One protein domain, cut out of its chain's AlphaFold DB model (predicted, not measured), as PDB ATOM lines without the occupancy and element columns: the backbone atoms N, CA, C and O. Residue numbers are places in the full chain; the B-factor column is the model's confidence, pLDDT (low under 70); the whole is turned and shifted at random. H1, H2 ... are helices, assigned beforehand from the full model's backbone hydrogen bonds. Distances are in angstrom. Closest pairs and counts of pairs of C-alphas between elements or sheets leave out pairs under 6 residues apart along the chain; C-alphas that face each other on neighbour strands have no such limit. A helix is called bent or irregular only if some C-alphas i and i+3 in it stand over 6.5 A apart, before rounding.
ATOM      1  N   VAL A   2       5.668  11.239  38.521       83.12
ATOM      2  CA  VAL A   2       5.909  10.482  39.779       83.12
ATOM      3  C   VAL A   2       7.381  10.513  40.217       83.12
ATOM      4  O   VAL A   2       7.656  10.986  41.313       83.12
ATOM      5  N   CYS A   3       8.325  10.128  39.351       82.88
ATOM      6  CA  CYS A   3       9.768  10.093  39.664       82.88
ATOM      7  C   CYS A   3      10.371  11.442  40.104       82.88
ATOM      8  O   CYS A   3      11.413  11.476  40.744       82.88
ATOM      9  N   ILE A   4       9.721  12.555  39.755       83.75
ATOM     10  CA  ILE A   4      10.220  13.914  40.006       83.75
ATOM     11  C   ILE A   4       9.540  14.511  41.245       83.75
ATOM     12  O   ILE A   4      10.168  15.193  42.050       83.75
ATOM     13  N   CYS A   5       8.241  14.246  41.410       79.31
ATOM     14  CA  CYS A   5       7.397  14.902  42.409       79.31
ATOM     15  C   CYS A   5       7.171  14.092  43.686       79.31
ATOM     16  O   CYS A   5       6.601  14.624  44.642       79.31
ATOM     17  N   THR A   6       7.561  12.820  43.702       75.44
ATOM     18  CA  THR A   6       7.363  11.910  44.837       75.44
ATOM     19  C   THR A   6       8.704  11.394  45.339       75.44
ATOM     20  O   THR A   6       9.727  11.562  44.678       75.44
ATOM     21  N   LYS A   7       8.705  10.773  46.518       67.69
ATOM     22  CA  LYS A   7       9.866  10.044  47.020       67.69
ATOM     23  C   LYS A   7       9.450   8.740  47.671       67.69
ATOM     24  O   LYS A   7       8.290   8.581  48.064       67.69
ATOM     25  N   LYS A   8      10.422   7.846  47.832       66.12
ATOM     26  CA  LYS A   8      10.230   6.632  48.608       66.12
ATOM     27  C   LYS A   8      10.186   6.981  50.098       66.12
ATOM     28  O   LYS A   8      11.206   7.333  50.679       66.12
ATOM     29  N   GLU A   9       9.012   6.950  50.722       64.81
ATOM     30  CA  GLU A   9       8.858   7.233  52.157       64.81
ATOM     31  C   GLU A   9       7.568   6.607  52.696       64.81
ATOM     32  O   GLU A   9       6.567   6.540  51.989       64.81
ATOM     33  N   SER A  10       7.585   6.199  53.970       55.88
ATOM     34  CA  SER A  10       6.418   5.703  54.720       55.88
ATOM     35  C   SER A  10       5.413   6.799  55.103       55.88
ATOM     36  O   SER A  10       4.328   6.505  55.602       55.88
ATOM     37  N   LYS A  11       5.757   8.073  54.873       58.00
ATOM     38  CA  LYS A  11       4.926   9.251  55.137       58.00
ATOM     39  C   LYS A  11       4.643  10.003  53.841       58.00
ATOM     40  O   LYS A  11       5.438  10.014  52.908       58.00
ATOM     41  N   VAL A  12       3.475  10.633  53.798       54.47
ATOM     42  CA  VAL A  12       2.987  11.397  52.652       54.47
ATOM     43  C   VAL A  12       3.837  12.658  52.462       54.47
ATOM     44  O   VAL A  12       3.785  13.555  53.302       54.47
ATOM     45  N   LYS A  13       4.594  12.754  51.359       59.97
ATOM     46  CA  LYS A  13       5.296  13.985  50.954       59.97
ATOM     47  C   LYS A  13       5.280  14.179  49.438       59.97
ATOM     48  O   LYS A  13       5.514  13.242  48.681       59.97
ATOM     49  N   GLN A  14       5.024  15.414  49.014       59.06
ATOM     50  CA  GLN A  14       5.074  15.865  47.624       59.06
ATOM     51  C   GLN A  14       6.112  16.983  47.512       59.06
ATOM     52  O   GLN A  14       6.266  17.785  48.431       59.06
ATOM     53  N   LEU A  15       6.894  16.949  46.434       68.62
ATOM     54  CA  LEU A  15       8.139  17.720  46.307       68.62
ATOM     55  C   LEU A  15       8.151  18.658  45.096       68.62
ATOM     56  O   LEU A  15       9.068  19.460  44.955       68.62
ATOM     57  N   CYS A  16       7.130  18.571  44.242       70.19
ATOM     58  CA  CYS A  16       6.848  19.603  43.249       70.19
ATOM     59  C   CYS A  16       6.117  20.785  43.923       70.19
ATOM     60  O   CYS A  16       5.818  20.732  45.115       70.19
ATOM     61  N   SER A  17       5.853  21.870  43.194       65.44
ATOM     62  CA  SER A  17       5.356  23.128  43.778       65.44
ATOM     63  C   SER A  17       4.117  22.966  44.679       65.44
ATOM     64  O   SER A  17       3.334  22.021  44.542       65.44
ATOM     65  N   ARG A  18       3.899  23.954  45.566       58.00
ATOM     66  CA  ARG A  18       2.720  24.044  46.452       58.00
ATOM     67  C   ARG A  18       1.387  23.913  45.708       58.00
ATOM     68  O   ARG A  18       0.410  23.462  46.293       58.00
ATOM     69  N   ALA A  19       1.350  24.265  44.427       56.78
ATOM     70  CA  ALA A  19       0.167  24.159  43.583       56.78
ATOM     71  C   ALA A  19      -0.249  22.701  43.269       56.78
ATOM     72  O   ALA A  19      -1.380  22.447  42.871       56.78
ATOM     73  N   LEU A  20       0.640  21.731  43.509       61.47
ATOM     74  CA  LEU A  20       0.419  20.294  43.317       61.47
ATOM     75  C   LEU A  20       0.252  19.526  44.655       61.47
ATOM     76  O   LEU A  20       0.330  18.297  44.687       61.47
ATOM     77  N   THR A  21      -0.001  20.234  45.765       56.38
ATOM     78  CA  THR A  21      -0.048  19.701  47.150       56.38
ATOM     79  C   THR A  21      -1.082  18.603  47.397       56.38
ATOM     80  O   THR A  21      -0.864  17.749  48.256       56.38
ATOM     81  N   GLY A  22      -2.171  18.555  46.626       52.62
ATOM     82  CA  GLY A  22      -3.194  17.502  46.732       52.62
ATOM     83  C   GLY A  22      -2.721  16.102  46.311       52.62
ATOM     84  O   GLY A  22      -3.482  15.144  46.411       52.62
ATOM     85  N   ALA A  23      -1.480  15.977  45.833       54.31
ATOM     86  CA  ALA A  23      -0.955  14.772  45.210       54.31
ATOM     87  C   ALA A  23       0.069  13.991  46.042       54.31
ATOM     88  O   ALA A  23       0.750  13.097  45.535       54.31
ATOM     89  N   ALA A  24       0.200  14.333  47.318       58.72
ATOM     90  CA  ALA A  24       1.122  13.657  48.203       58.72
ATOM     91  C   ALA A  24       0.644  12.221  48.493       58.72
ATOM     92  O   ALA A  24      -0.485  11.984  48.922       58.72
ATOM     93  N   SER A  25       1.528  11.246  48.285       59.72
ATOM     94  CA  SER A  25       1.249   9.826  48.511       59.72
ATOM     95  C   SER A  25       2.466   9.121  49.094       59.72
ATOM     96  O   SER A  25       3.587   9.379  48.666       59.72
ATOM     97  N   VAL A  26       2.231   8.181  50.005       63.56
ATOM     98  CA  VAL A  26       3.239   7.199  50.429       63.56
ATOM     99  C   VAL A  26       3.578   6.324  49.229       63.56
ATOM    100  O   VAL A  26       2.675   5.713  48.662       63.56
ATOM    101  N   ILE A  27       4.853   6.244  48.862       70.75
ATOM    102  CA  ILE A  27       5.371   5.232  47.939       70.75
ATOM    103  C   ILE A  27       6.460   4.504  48.717       70.75
ATOM    104  O   ILE A  27       7.555   5.015  48.884       70.75
ATOM    105  N   ASP A  28       6.151   3.340  49.268       69.88
ATOM    106  CA  ASP A  28       7.128   2.493  49.959       69.88
ATOM    107  C   ASP A  28       7.323   1.187  49.172       69.88
ATOM    108  O   ASP A  28       6.808   1.034  48.061       69.88
ATOM    109  N   SER A  29       8.110   0.253  49.706       68.75
ATOM    110  CA  SER A  29       8.385  -1.035  49.056       68.75
ATOM    111  C   SER A  29       7.145  -1.920  48.874       68.75
ATOM    112  O   SER A  29       7.172  -2.831  48.050       68.75
ATOM    113  N   THR A  30       6.057  -1.663  49.597       72.00
ATOM    114  CA  THR A  30       4.855  -2.498  49.601       72.00
ATOM    115  C   THR A  30       3.806  -1.919  48.663       72.00
ATOM    116  O   THR A  30       3.372  -0.775  48.819       72.00
ATOM    117  N   SER A  31       3.357  -2.717  47.688       76.38
ATOM    118  CA  SER A  31       2.374  -2.289  46.674       76.38
ATOM    119  C   SER A  31       2.787  -0.989  45.963       76.38
ATOM    120  O   SER A  31       1.942  -0.154  45.623       76.38
ATOM    121  N   SER A  32       4.095  -0.820  45.747       77.81
ATOM    122  CA  SER A  32       4.727   0.390  45.212       77.81
ATOM    123  C   SER A  32       4.080   0.869  43.910       77.81
ATOM    124  O   SER A  32       3.837   2.061  43.750       77.81
ATOM    125  N   GLN A  33       3.702  -0.054  43.021       83.19
ATOM    126  CA  GLN A  33       3.012   0.256  41.766       83.19
ATOM    127  C   GLN A  33       1.617   0.857  41.986       83.19
ATOM    128  O   GLN A  33       1.293   1.891  41.404       83.19
ATOM    129  N   GLY A  34       0.795   0.255  42.852       83.19
ATOM    130  CA  GLY A  34      -0.546   0.768  43.157       83.19
ATOM    131  C   GLY A  34      -0.491   2.144  43.822       83.19
ATOM    132  O   GLY A  34      -1.260   3.047  43.485       83.19
ATOM    133  N   LYS A  35       0.487   2.338  44.710       82.06
ATOM    134  CA  LYS A  35       0.768   3.622  45.359       82.06
ATOM    135  C   LYS A  35       1.255   4.680  44.366       82.06
ATOM    136  O   LYS A  35       0.718   5.785  44.355       82.06
ATOM    137  N   ALA A  36       2.182   4.331  43.476       82.06
ATOM    138  CA  ALA A  36       2.651   5.204  42.402       82.06
ATOM    139  C   ALA A  36       1.524   5.588  41.431       82.06
ATOM    140  O   ALA A  36       1.434   6.740  41.015       82.06
ATOM    141  N   HIS A  37       0.617   4.661  41.111       86.38
ATOM    142  CA  HIS A  37      -0.560   4.947  40.292       86.38
ATOM    143  C   HIS A  37      -1.506   5.926  41.007       86.38
ATOM    144  O   HIS A  37      -1.951   6.909  40.411       86.38
ATOM    145  N   LYS A  38      -1.772   5.731  42.305       83.31
ATOM    146  CA  LYS A  38      -2.557   6.692  43.099       83.31
ATOM    147  C   LYS A  38      -1.908   8.082  43.103       83.31
ATOM    148  O   LYS A  38      -2.608   9.071  42.888       83.31
ATOM    149  N   ALA A  39      -0.587   8.144  43.275       82.19
ATOM    150  CA  ALA A  39       0.198   9.374  43.182       82.19
ATOM    151  C   ALA A  39       0.020  10.057  41.825       82.19
ATOM    152  O   ALA A  39      -0.275  11.245  41.751       82.19
ATOM    153  N   TRP A  40       0.161   9.285  40.744       85.69
ATOM    154  CA  TRP A  40       0.009   9.775  39.382       85.69
ATOM    155  C   TRP A  40      -1.381  10.369  39.150       85.69
ATOM    156  O   TRP A  40      -1.467  11.497  38.682       85.69
ATOM    157  N   LYS A  41      -2.458   9.678  39.547       86.25
ATOM    158  CA  LYS A  41      -3.831  10.200  39.411       86.25
ATOM    159  C   LYS A  41      -4.003  11.542  40.119       86.25
ATOM    160  O   LYS A  41      -4.567  12.470  39.545       86.25
ATOM    161  N   ALA A  42      -3.502  11.649  41.347       82.00
ATOM    162  CA  ALA A  42      -3.622  12.871  42.130       82.00
ATOM    163  C   ALA A  42      -2.768  14.015  41.551       82.00
ATOM    164  O   ALA A  42      -3.238  15.149  41.466       82.00
ATOM    165  N   LEU A  43      -1.551  13.713  41.081       82.12
ATOM    166  CA  LEU A  43      -0.677  14.672  40.401       82.12
ATOM    167  C   LEU A  43      -1.329  15.183  39.112       82.12
ATOM    168  O   LEU A  43      -1.368  16.391  38.889       82.12
ATOM    169  N   SER A  44      -1.872  14.287  38.288       84.50
ATOM    170  CA  SER A  44      -2.547  14.635  37.036       84.50
ATOM    171  C   SER A  44      -3.776  15.514  37.281       84.50
ATOM    172  O   SER A  44      -3.943  16.524  36.607       84.50
ATOM    173  N   ALA A  45      -4.594  15.191  38.289       82.69
ATOM    174  CA  ALA A  45      -5.770  15.985  38.651       82.69
ATOM    175  C   ALA A  45      -5.426  17.370  39.228       82.69
ATOM    176  O   ALA A  45      -6.214  18.305  39.113       82.69
ATOM    177  N   ALA A  46      -4.269  17.518  39.876       80.12
ATOM    178  CA  ALA A  46      -3.785  18.826  40.301       80.12
ATOM    179  C   ALA A  46      -3.218  19.629  39.116       80.12
ATOM    180  O   ALA A  46      -3.421  20.837  39.045       80.12
ATOM    181  N   CYS A  47      -2.568  18.956  38.162       80.38
ATOM    182  CA  CYS A  47      -1.988  19.578  36.973       80.38
ATOM    183  C   CYS A  47      -3.043  20.244  36.076       80.38
ATOM    184  O   CYS A  47      -2.807  21.336  35.575       80.38
ATOM    185  N   THR A  48      -4.238  19.661  35.933       78.81
ATOM    186  CA  THR A  48      -5.329  20.261  35.136       78.81
ATOM    187  C   THR A  48      -5.814  21.612  35.665       78.81
ATOM    188  O   THR A  48      -6.472  22.345  34.935       78.81
ATOM    189  N   LYS A  49      -5.496  21.955  36.919       77.44
ATOM    190  CA  LYS A  49      -5.791  23.269  37.509       77.44
ATOM    191  C   LYS A  49      -4.733  24.325  37.179       77.44
ATOM    192  O   LYS A  49      -4.950  25.494  37.473       77.44
TER     193      LYS A  49
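What this domain is: This is residues 2 to 49 of the 148 residues of a protein of Trypanosoma equiperdum (UniProt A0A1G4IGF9). One long, straight helix, H3, runs along the longest axis of the domain, and two short helices, H1 and H2, pack on it from the same broad side, H2 folding into a hairpin with H3. The long loop of residues 6 to 17 joins the two short helices and lies mostly on the side away from H3. The printed part has 48 residues with three named helices, in the order H1, H2, H3, and no named strand; the class is all helix. The whole is compact, with a radius of gyration of the C-alphas of 9.7 A, yet elongated, spanning 30 by 15 by 14 A.

How they stand to each other: H1, residues 2 to 5, touches H3, residues 32 to 47, and H3 touches H1 with residues 36 to 43 alone; the closest C-alphas of the two, those of Val 2 and Trp 40, are 6.0 A apart. H2, residues 18 to 23, is apart from H1. H2 and H3 touch and form a helical hairpin, at a steep tilt of 42 degrees and running opposite ways; their closest C-alphas, of Ala 23 and Ala 42, are 4.5 A apart. In H3 each O i to N i+4 pair is within hydrogen-bond range; in H2 it is 0 of 2, beside 2 of 3 O i to N i+3 pairs, and H1 is too short for an i+4 pair.

Where its parts are: H1 begins at C-alpha 2, (5.909, 10.482, 39.779), and is 5.4 A long. H2 measures 10.1 A and is irregular, with C-alphas 19 and 22 8.1 A apart. H3 runs 21.9 A from C-alpha 32 at (4.727, 0.390, 45.212) to C-alpha 47 at (-1.988, 19.578, 36.973).

The domain as a whole: The two C-alphas farthest apart, of Ser 29 and Lys 49, are 30.4 A apart. The printed part has no cut. The link from H1 to H2 is long, with 12 residues, and that from H2 to H3 is short, with 8. The mean pLDDT of the printed part is 72.0; residues 7 to 15, 17 to 26 and 28 to 29 are under 70.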